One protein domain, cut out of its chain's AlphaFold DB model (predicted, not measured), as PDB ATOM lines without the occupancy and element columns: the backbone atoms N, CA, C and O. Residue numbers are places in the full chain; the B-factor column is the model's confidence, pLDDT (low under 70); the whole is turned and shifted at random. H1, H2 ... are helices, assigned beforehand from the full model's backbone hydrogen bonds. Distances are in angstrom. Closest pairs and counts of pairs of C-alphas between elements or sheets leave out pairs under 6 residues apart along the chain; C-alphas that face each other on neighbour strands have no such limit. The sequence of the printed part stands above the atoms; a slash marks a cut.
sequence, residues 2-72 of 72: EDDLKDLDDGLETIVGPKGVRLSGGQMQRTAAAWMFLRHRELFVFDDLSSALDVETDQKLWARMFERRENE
ATOM      1  N   GLU A   2       2.695   0.201 -16.341       82.44
ATOM      2  CA  GLU A   2       3.548  -0.063 -17.523       82.44
ATOM      3  C   GLU A   2       3.551   1.101 -18.529       82.44
ATOM      4  O   GLU A   2       4.610   1.464 -19.026       82.44
ATOM      5  N   ASP A   3       2.389   1.710 -18.787       86.62
ATOM      6  CA  ASP A   3       2.301   2.873 -19.675       86.62
ATOM      7  C   ASP A   3       2.769   4.162 -18.993       86.62
ATOM      8  O   ASP A   3       3.601   4.861 -19.553       86.62
ATOM      9  N   ASP A   4       2.353   4.407 -17.746       89.62
ATOM     10  CA  ASP A   4       2.801   5.573 -16.969       89.62
ATOM     11  C   ASP A   4       4.336   5.667 -16.865       89.62
ATOM     12  O   ASP A   4       4.890   6.754 -16.930       89.62
ATOM     13  N   LEU A   5       5.033   4.536 -16.701       90.88
ATOM     14  CA  LEU A   5       6.494   4.498 -16.564       90.88
ATOM     15  C   LEU A   5       7.223   4.961 -17.829       90.88
ATOM     16  O   LEU A   5       8.374   5.369 -17.728       90.88
ATOM     17  N   LYS A   6       6.577   4.896 -19.001       90.88
ATOM     18  CA  LYS A   6       7.139   5.407 -20.263       90.88
ATOM     19  C   LYS A   6       7.119   6.934 -20.313       90.88
ATOM     20  O   LYS A   6       7.945   7.518 -21.006       90.88
ATOM     21  N   ASP A   7       6.189   7.545 -19.583       89.94
ATOM     22  CA  ASP A   7       5.992   8.994 -19.527       89.94
ATOM     23  C   ASP A   7       6.780   9.651 -18.379       89.94
ATOM     24  O   ASP A   7       6.741  10.869 -18.213       89.94
ATOM     25  N   LEU A   8       7.480   8.856 -17.563       91.06
ATOM     26  CA  LEU A   8       8.345   9.337 -16.491       91.06
ATOM     27  C   LEU A   8       9.806   9.311 -16.953       91.06
ATOM     28  O   LEU A   8      10.318   8.245 -17.293       91.06
ATOM     29  N   ASP A   9      10.481  10.464 -16.910       89.00
ATOM     30  CA  ASP A   9      11.847  10.639 -17.437       89.00
ATOM     31  C   ASP A   9      12.857   9.622 -16.873       89.00
ATOM     32  O   ASP A   9      13.691   9.099 -17.610       89.00
ATOM     33  N   ASP A  10      12.739   9.288 -15.583       93.56
ATOM     34  CA  ASP A  10      13.624   8.344 -14.886       93.56
ATOM     35  C   ASP A  10      12.964   6.965 -14.660       93.56
ATOM     36  O   ASP A  10      13.484   6.114 -13.930       93.56
ATOM     37  N   GLY A  11      11.792   6.714 -15.254       92.94
ATOM     38  CA  GLY A  11      11.056   5.459 -15.107       92.94
ATOM     39  C   GLY A  11      10.822   5.080 -13.639       92.94
ATOM     40  O   GLY A  11      10.223   5.841 -12.878       92.94
ATOM     41  N   LEU A  12      11.297   3.899 -13.225       91.94
ATOM     42  CA  LEU A  12      11.175   3.411 -11.841       91.94
ATOM     43  C   LEU A  12      12.008   4.207 -10.827       91.94
ATOM     44  O   LEU A  12      11.656   4.220  -9.650       91.94
ATOM     45  N   GLU A  13      13.073   4.877 -11.270       94.19
ATOM     46  CA  GLU A  13      13.939   5.694 -10.409       94.19
ATOM     47  C   GLU A  13      13.399   7.122 -10.229       94.19
ATOM     48  O   GLU A  13      13.998   7.944  -9.534       94.19
ATOM     49  N   THR A  14      12.240   7.425 -10.824       94.62
ATOM     50  CA  THR A  14      11.617   8.745 -10.739       94.62
ATOM     51  C   THR A  14      11.345   9.141  -9.298       94.62
ATOM     52  O   THR A  14      10.575   8.505  -8.572       94.62
ATOM     53  N   ILE A  15      11.925  10.270  -8.898       95.00
ATOM     54  CA  ILE A  15      11.688  10.857  -7.585       95.00
ATOM     55  C   ILE A  15      10.251  11.378  -7.538       95.00
ATOM     56  O   ILE A  15       9.869  12.262  -8.305       95.00
ATOM     57  N   VAL A  16       9.460  10.867  -6.595       94.25
ATOM     58  CA  VAL A  16       8.077  11.292  -6.333       94.25
ATOM     59  C   VAL A  16       7.971  12.087  -5.032       94.25
ATOM     60  O   VAL A  16       8.685  11.824  -4.063       94.25
ATOM     61  N   GLY A  17       7.062  13.065  -4.987       91.50
ATOM     62  CA  GLY A  17       6.773  13.861  -3.784       91.50
ATOM     63  C   GLY A  17       7.060  15.361  -3.938       91.50
ATOM     64  O   GLY A  17       7.172  15.848  -5.057       91.50
ATOM     65  N   PRO A  18       7.185  16.131  -2.837       91.31
ATOM     66  CA  PRO A  18       7.237  17.601  -2.881       91.31
ATOM     67  C   PRO A  18       8.383  18.207  -3.705       91.31
ATOM     68  O   PRO A  18       8.299  19.363  -4.107       91.31
ATOM     69  N   LYS A  19       9.465  17.448  -3.912       92.50
ATOM     70  CA  LYS A  19      10.636  17.840  -4.715       92.50
ATOM     71  C   LYS A  19      10.770  17.032  -6.013       92.50
ATOM     72  O   LYS A  19      11.806  17.117  -6.660       92.50
ATOM     73  N   GLY A  20       9.769  16.223  -6.343       92.62
ATOM     74  CA  GLY A  20       9.772  15.319  -7.486       92.62
ATOM     75  C   GLY A  20       8.477  15.420  -8.285       92.62
ATOM     76  O   GLY A  20       7.715  16.380  -8.149       92.62
ATOM     77  N   VAL A  21       8.213  14.412  -9.109       94.00
ATOM     78  CA  VAL A  21       6.980  14.336  -9.891       94.00
ATOM     79  C   VAL A  21       5.787  14.151  -8.955       94.00
ATOM     80  O   VAL A  21       5.814  13.369  -7.995       94.00
ATOM     81  N   ARG A  22       4.708  14.882  -9.245       94.25
ATOM     82  CA  ARG A  22       3.421  14.693  -8.583       94.25
ATOM     83  C   ARG A  22       2.613  13.658  -9.356       94.25
ATOM     84  O   ARG A  22       2.152  13.933 -10.458       94.25
ATOM     85  N   LEU A  23       2.407  12.502  -8.738       93.88
ATOM     86  CA  LEU A  23       1.536  11.465  -9.279       93.88
ATOM     87  C   LEU A  23       0.066  11.908  -9.252       93.88
ATOM     88  O   LEU A  23      -0.378  12.599  -8.328       93.88
ATOM     89  N   SER A  24      -0.701  11.472 -10.250       93.62
ATOM     90  CA  SER A  24      -2.162  11.565 -10.221       93.62
ATOM     91  C   SER A  24      -2.755  10.657  -9.133       93.62
ATOM     92  O   SER A  24      -2.087   9.750  -8.630       93.62
ATOM     93  N   GLY A  25      -4.030  10.861  -8.779       93.50
ATOM     94  CA  GLY A  25      -4.727  10.011  -7.801       93.50
ATOM     95  C   GLY A  25      -4.658   8.523  -8.161       93.50
ATOM     96  O   GLY A  25      -4.230   7.708  -7.345       93.50
ATOM     97  N   GLY A  26      -4.973   8.188  -9.416       93.56
ATOM     98  CA  GLY A  26      -4.898   6.811  -9.903       93.56
ATOM     99  C   GLY A  26      -3.472   6.257  -9.942       93.56
ATOM    100  O   GLY A  26      -3.251   5.103  -9.582       93.56
ATOM    101  N   GLN A  27      -2.470   7.070 -10.295       94.12
ATOM    102  CA  GLN A  27      -1.062   6.649 -10.239       94.12
ATOM    103  C   GLN A  27      -0.610   6.352  -8.805       94.12
ATOM    104  O   GLN A  27       0.072   5.349  -8.579       94.12
ATOM    105  N   MET A  28      -1.020   7.166  -7.828       93.25
ATOM    106  CA  MET A  28      -0.741   6.902  -6.415       93.25
ATOM    107  C   MET A  28      -1.403   5.604  -5.939       93.25
ATOM    108  O   MET A  28      -0.722   4.777  -5.335       93.25
ATOM    109  N   GLN A  29      -2.688   5.381  -6.247       93.88
ATOM    110  CA  GLN A  29      -3.394   4.144  -5.875       93.88
ATOM    111  C   GLN A  29      -2.750   2.906  -6.510       93.88
ATOM    112  O   GLN A  29      -2.485   1.927  -5.813       93.88
ATOM    113  N   ARG A  30      -2.396   2.959  -7.802       93.88
ATOM    114  CA  ARG A  30      -1.684   1.858  -8.475       93.88
ATOM    115  C   ARG A  30      -0.300   1.598  -7.877       93.88
ATOM    116  O   ARG A  30       0.092   0.439  -7.749       93.88
ATOM    117  N   THR A  31       0.423   2.647  -7.486       92.75
ATOM    118  CA  THR A  31       1.727   2.515  -6.814       92.75
ATOM    119  C   THR A  31       1.571   1.859  -5.439       92.75
ATOM    120  O   THR A  31       2.329   0.951  -5.099       92.75
ATOM    121  N   ALA A  32       0.554   2.256  -4.666       91.62
ATOM    122  CA  ALA A  32       0.229   1.639  -3.381       91.62
ATOM    123  C   ALA A  32      -0.188   0.164  -3.536       91.62
ATOM    124  O   ALA A  32       0.291  -0.691  -2.787       91.62
ATOM    125  N   ALA A  33      -1.006  -0.154  -4.547       92.06
ATOM    126  CA  ALA A  33      -1.392  -1.525  -4.880       92.06
ATOM    127  C   ALA A  33      -0.167  -2.386  -5.212       92.06
ATOM    128  O   ALA A  33      -0.007  -3.472  -4.659       92.06
ATOM    129  N   ALA A  34       0.734  -1.886  -6.064       91.25
ATOM    130  CA  ALA A  34       1.974  -2.578  -6.402       91.25
ATOM    131  C   ALA A  34       2.819  -2.859  -5.146       91.25
ATOM    132  O   ALA A  34       3.251  -3.992  -4.938       91.25
ATOM    133  N   TRP A  35       2.974  -1.871  -4.258       90.69
ATOM    134  CA  TRP A  35       3.652  -2.031  -2.965       90.69
ATOM    135  C   TRP A  35       3.030  -3.106  -2.074       90.69
ATOM    136  O   TRP A  35       3.744  -3.845  -1.390       90.69
ATOM    137  N   MET A  36       1.702  -3.194  -2.070       90.69
ATOM    138  CA  MET A  36       0.972  -4.213  -1.333       90.69
ATOM    139  C   MET A  36       1.209  -5.607  -1.938       90.69
ATOM    140  O   MET A  36       1.557  -6.528  -1.200       90.69
ATOM    141  N   PHE A  37       1.104  -5.753  -3.264       88.44
ATOM    142  CA  PHE A  37       1.279  -7.026  -3.978       88.44
ATOM    143  C   PHE A  37       2.724  -7.537  -4.023       88.44
ATOM    144  O   PHE A  37       2.946  -8.734  -4.201       88.44
ATOM    145  N   LEU A  38       3.718  -6.662  -3.846       89.12
ATOM    146  CA  LEU A  38       5.121  -7.065  -3.692       89.12
ATOM    147  C   LEU A  38       5.355  -7.921  -2.439       89.12
ATOM    148  O   LEU A  38       6.366  -8.614  -2.340       89.12
ATOM    149  N   ARG A  39       4.443  -7.874  -1.466       85.19
ATOM    150  CA  ARG A  39       4.536  -8.651  -0.231       85.19
ATOM    151  C   ARG A  39       3.696  -9.920  -0.373       85.19
ATOM    152  O   ARG A  39       2.494  -9.828  -0.597       85.19
ATOM    153  N   HIS A  40       4.288 -11.091  -0.145       82.25
ATOM    154  CA  HIS A  40       3.519 -12.331   0.005       82.25
ATOM    155  C   HIS A  40       2.675 -12.260   1.283       82.25
ATOM    156  O   HIS A  40       3.220 -12.117   2.383       82.25
ATOM    157  N   ARG A  41       1.345 -12.290   1.137       86.50
ATOM    158  CA  ARG A  41       0.377 -12.171   2.237       86.50
ATOM    159  C   ARG A  41      -0.788 -13.124   2.014       86.50
ATOM    160  O   ARG A  41      -1.297 -13.239   0.907       86.50
ATOM    161  N   GLU A  42      -1.251 -13.738   3.095       88.44
ATOM    162  CA  GLU A  42      -2.426 -14.616   3.077       88.44
ATOM    163  C   GLU A  42      -3.725 -13.800   2.921       88.44
ATOM    164  O   GLU A  42      -4.640 -14.193   2.190       88.44
ATOM    165  N   LEU A  43      -3.765 -12.606   3.532       89.44
ATOM    166  CA  LEU A  43      -4.895 -11.678   3.526       89.44
ATOM    167  C   LEU A  43      -4.480 -10.288   3.025       89.44
ATOM    168  O   LEU A  43      -3.490  -9.719   3.483       89.44
ATOM    169  N   PHE A  44      -5.301  -9.727   2.137       90.44
ATOM    170  CA  PHE A  44      -5.230  -8.332   1.707       90.44
ATOM    171  C   PHE A  44      -6.494  -7.601   2.162       90.44
ATOM    172  O   PHE A  44      -7.595  -8.137   2.039       90.44
ATOM    173  N   VAL A  45      -6.327  -6.386   2.682       91.94
ATOM    174  CA  VAL A  45      -7.424  -5.483   3.052       91.94
ATOM    175  C   VAL A  45      -7.318  -4.255   2.167       91.94
ATOM    176  O   VAL A  45      -6.242  -3.674   2.035       91.94
ATOM    177  N   PHE A  46      -8.439  -3.881   1.568       92.00
ATOM    178  CA  PHE A  46      -8.531  -2.773   0.633       92.00
ATOM    179  C   PHE A  46      -9.449  -1.715   1.228       92.00
ATOM    180  O   PHE A  46     -10.610  -2.005   1.506       92.00
ATOM    181  N   ASP A  47      -8.925  -0.508   1.413       92.50
ATOM    182  CA  ASP A  47      -9.716   0.666   1.765       92.50
ATOM    183  C   ASP A  47      -9.756   1.580   0.542       92.50
ATOM    184  O   ASP A  47      -8.759   2.212   0.198       92.50
ATOM    185  N   ASP A  48     -10.879   1.534  -0.173       90.62
ATOM    186  CA  ASP A  48     -11.171   2.392  -1.323       90.62
ATOM    187  C   ASP A  48     -10.092   2.404  -2.436       90.62
ATOM    188  O   ASP A  48      -9.720   3.444  -2.979       90.62
ATOM    189  N   LEU A  49      -9.559   1.223  -2.787       91.06
ATOM    190  CA  LEU A  49      -8.437   1.106  -3.734       91.06
ATOM    191  C   LEU A  49      -8.779   1.561  -5.167       91.06
ATOM    192  O   LEU A  49      -7.870   1.892  -5.926       91.06
ATOM    193  N   SER A  50     -10.058   1.551  -5.547       91.50
ATOM    194  CA  SER A  50     -10.501   1.789  -6.923       91.50
ATOM    195  C   SER A  50     -11.038   3.196  -7.188       91.50
ATOM    196  O   SER A  50     -11.270   3.543  -8.344       91.50
ATOM    197  N   SER A  51     -11.221   4.037  -6.166       92.12
ATOM    198  CA  SER A  51     -11.949   5.309  -6.312       92.12
ATOM    199  C   SER A  51     -11.309   6.338  -7.238       92.12
ATOM    200  O   SER A  51     -12.011   7.211  -7.748       92.12
ATOM    201  N   ALA A  52      -9.995   6.263  -7.466       92.94
ATOM    202  CA  ALA A  52      -9.278   7.159  -8.370       92.94
ATOM    203  C   ALA A  52      -8.813   6.459  -9.659       92.94
ATOM    204  O   ALA A  52      -7.999   7.026 -10.398       92.94
ATOM    205  N   LEU A  53      -9.298   5.244  -9.927       92.94
ATOM    206  CA  LEU A  53      -9.013   4.497 -11.148       92.94
ATOM    207  C   LEU A  53     -10.136   4.699 -12.169       92.94
ATOM    208  O   LEU A  53     -11.315   4.761 -11.828       92.94
ATOM    209  N   ASP A  54      -9.765   4.792 -13.444       93.19
ATOM    210  CA  ASP A  54     -10.723   4.625 -14.531       93.19
ATOM    211  C   ASP A  54     -11.203   3.162 -14.611       93.19
ATOM    212  O   ASP A  54     -10.555   2.242 -14.104       93.19
ATOM    213  N   VAL A  55     -12.347   2.953 -15.266       93.88
ATOM    214  CA  VAL A  55     -13.036   1.652 -15.319       93.88
ATOM    215  C   VAL A  55     -12.154   0.551 -15.916       93.88
ATOM    216  O   VAL A  55     -12.159  -0.574 -15.418       93.88
ATOM    217  N   GLU A  56     -11.393   0.859 -16.966       93.69
ATOM    218  CA  GLU A  56     -10.538  -0.124 -17.638       93.69
ATOM    219  C   GLU A  56      -9.380  -0.550 -16.729       93.69
ATOM    220  O   GLU A  56      -9.108  -1.742 -16.558       93.69
ATOM    221  N   THR A  57      -8.726   0.424 -16.094       92.12
ATOM    222  CA  THR A  57      -7.646   0.166 -15.143       92.12
ATOM    223  C   THR A  57      -8.123  -0.660 -13.949       92.12
ATOM    224  O   THR A  57      -7.414  -1.584 -13.541       92.12
ATOM    225  N   ASP A  58      -9.289  -0.342 -13.384       94.00
ATOM    226  CA  ASP A  58      -9.847  -1.063 -12.235       94.00
ATOM    227  C   ASP A  58     -10.125  -2.533 -12.580       94.00
ATOM    228  O   ASP A  58      -9.641  -3.445 -11.905       94.00
ATOM    229  N   GLN A  59     -10.801  -2.786 -13.706       94.00
ATOM    230  CA  GLN A  59     -11.068  -4.149 -14.179       94.00
ATOM    231  C   GLN A  59      -9.777  -4.949 -14.387       94.00
ATOM    232  O   GLN A  59      -9.670  -6.094 -13.942       94.00
ATOM    233  N   LYS A  60      -8.769  -4.337 -15.019       92.94
ATOM    234  CA  LYS A  60      -7.464  -4.967 -15.259       92.94
ATOM    235  C   LYS A  60      -6.720  -5.279 -13.958       92.94
ATOM    236  O   LYS A  60      -6.040  -6.304 -13.882       92.94
ATOM    237  N   LEU A  61      -6.828  -4.415 -12.947       91.94
ATOM    238  CA  LEU A  61      -6.210  -4.619 -11.636       91.94
ATOM    239  C   LEU A  61      -6.791  -5.851 -10.936       91.94
ATOM    240  O   LEU A  61      -6.025  -6.713 -10.499       91.94
ATOM    241  N   TRP A  62      -8.120  -5.967 -10.867       91.88
ATOM    242  CA  TRP A  62      -8.770  -7.097 -10.202       91.88
ATOM    243  C   TRP A  62      -8.578  -8.410 -10.954       91.88
ATOM    244  O   TRP A  62      -8.261  -9.414 -10.320       91.88
ATOM    245  N   ALA A  63      -8.683  -8.398 -12.287       93.25
ATOM    246  CA  ALA A  63      -8.447  -9.588 -13.104       93.25
ATOM    247  C   ALA A  63      -7.056 -10.187 -12.830       93.25
ATOM    248  O   ALA A  63      -6.944 -11.347 -12.438       93.25
ATOM    249  N   ARG A  64      -6.001  -9.360 -12.901       90.94
ATOM    250  CA  ARG A  64      -4.618  -9.791 -12.627       90.94
ATOM    251  C   ARG A  64      -4.416 -10.280 -11.188       90.94
ATOM    252  O   ARG A  64      -3.624 -11.192 -10.958       90.94
ATOM    253  N   MET A  65      -5.087  -9.666 -10.210       88.12
ATOM    254  CA  MET A  65      -4.984 -10.063  -8.801       88.12
ATOM    255  C   MET A  65      -5.549 -11.469  -8.572       88.12
ATOM    256  O   MET A  65      -4.909 -12.273  -7.890       88.12
ATOM    257  N   PHE A  66      -6.704 -11.779  -9.165       87.44
ATOM    258  CA  PHE A  66      -7.323 -13.098  -9.038       87.44
ATOM    259  C   PHE A  66      -6.600 -14.169  -9.864       87.44
ATOM    260  O   PHE A  66      -6.357 -15.249  -9.335       87.44
ATOM    261  N   GLU A  67      -6.142 -13.858 -11.081       88.44
ATOM    262  CA  GLU A  67      -5.311 -14.777 -11.882       88.44
ATOM    263  C   GLU A  67      -4.031 -15.189 -11.142       88.44
ATOM    264  O   GLU A  67      -3.628 -16.350 -11.168       88.44
ATOM    265  N   ARG A  68      -3.377 -14.256 -10.438       75.38
ATOM    266  CA  ARG A  68      -2.166 -14.570  -9.670       75.38
ATOM    267  C   ARG A  68      -2.427 -15.586  -8.553       75.38
ATOM    268  O   ARG A  68      -1.562 -16.413  -8.301       75.38
ATOM    269  N   ARG A  69      -3.600 -15.542  -7.914       69.50
ATOM    270  CA  ARG A  69      -3.983 -16.475  -6.839       69.50
ATOM    271  C   ARG A  69      -4.265 -17.888  -7.345       69.50
ATOM    272  O   ARG A  69      -4.105 -18.822  -6.576       69.50
ATOM    273  N   GLU A  70      -4.702 -18.051  -8.592       68.94
ATOM    274  CA  GLU A  70      -4.931 -19.383  -9.177       68.94
ATOM    275  C   GLU A  70      -3.625 -20.104  -9.543       68.94
ATOM    276  O   GLU A  70      -3.616 -21.322  -9.705       68.94
ATOM    277  N   ASN A  71      -2.527 -19.353  -9.672       60.50
ATOM    278  CA  ASN A  71      -1.220 -19.852 -10.099       60.50
ATOM    279  C   ASN A  71      -0.218 -20.055  -8.942       60.50
ATOM    280  O   ASN A  71       0.923 -20.443  -9.202       60.50
ATOM    281  N   GLU A  72      -0.616 -19.767  -7.697       59.59
ATOM    282  CA  GLU A  72       0.146 -20.015  -6.457       59.59
ATOM    283  C   GLU A  72      -0.345 -21.301  -5.771       59.59
ATOM    284  O   GLU A  72       0.524 -22.086  -5.322       59.59
TER     285      GLU A  72
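AT A GLANCE: This is residues 2 to 72 of the 72 residues of an uncharacterized protein of Candidatus Latescibacteria bacterium (UniProt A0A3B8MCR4). A long winding stretch, residues 2 to 24, leads into two helices, H1 and H2, which lie side by side and point the same way, joined by a long link that folds back. The class is all helix, though named elements hold 29 of the 71 printed residues, and there is no named strand. The whole is only just compact, close to loose, with a radius of gyration of the C-alphas of 13.4 A; it spans 38 by 25 by 22 A.

IN THESE COORDINATES: H1, residues 25 to 37, is 18.5 A long and begins at C-alpha 25 (-4.727, 10.011, -7.801). H2, residues 55 to 70, is 23.4 A long and ends at C-alpha 70 (-4.931, -19.383, -9.177).

HOW THE PARTS SIT: H1 and H2 are near each other, their closest C-alphas 8.5 A apart. Every O i to N i+4 pair is within hydrogen-bond range in H1, and 11 of 12 in H2.

THE WHOLE: The C-alphas of Lys 19 and Glu 70 are the two farthest apart, 40.6 A. The printed part has no cut. The link from H1 to H2, 17 residues, is long. Residues 38 to 43 and 66 to 72 stand free. Residues 69 to 72 have pLDDT under 70.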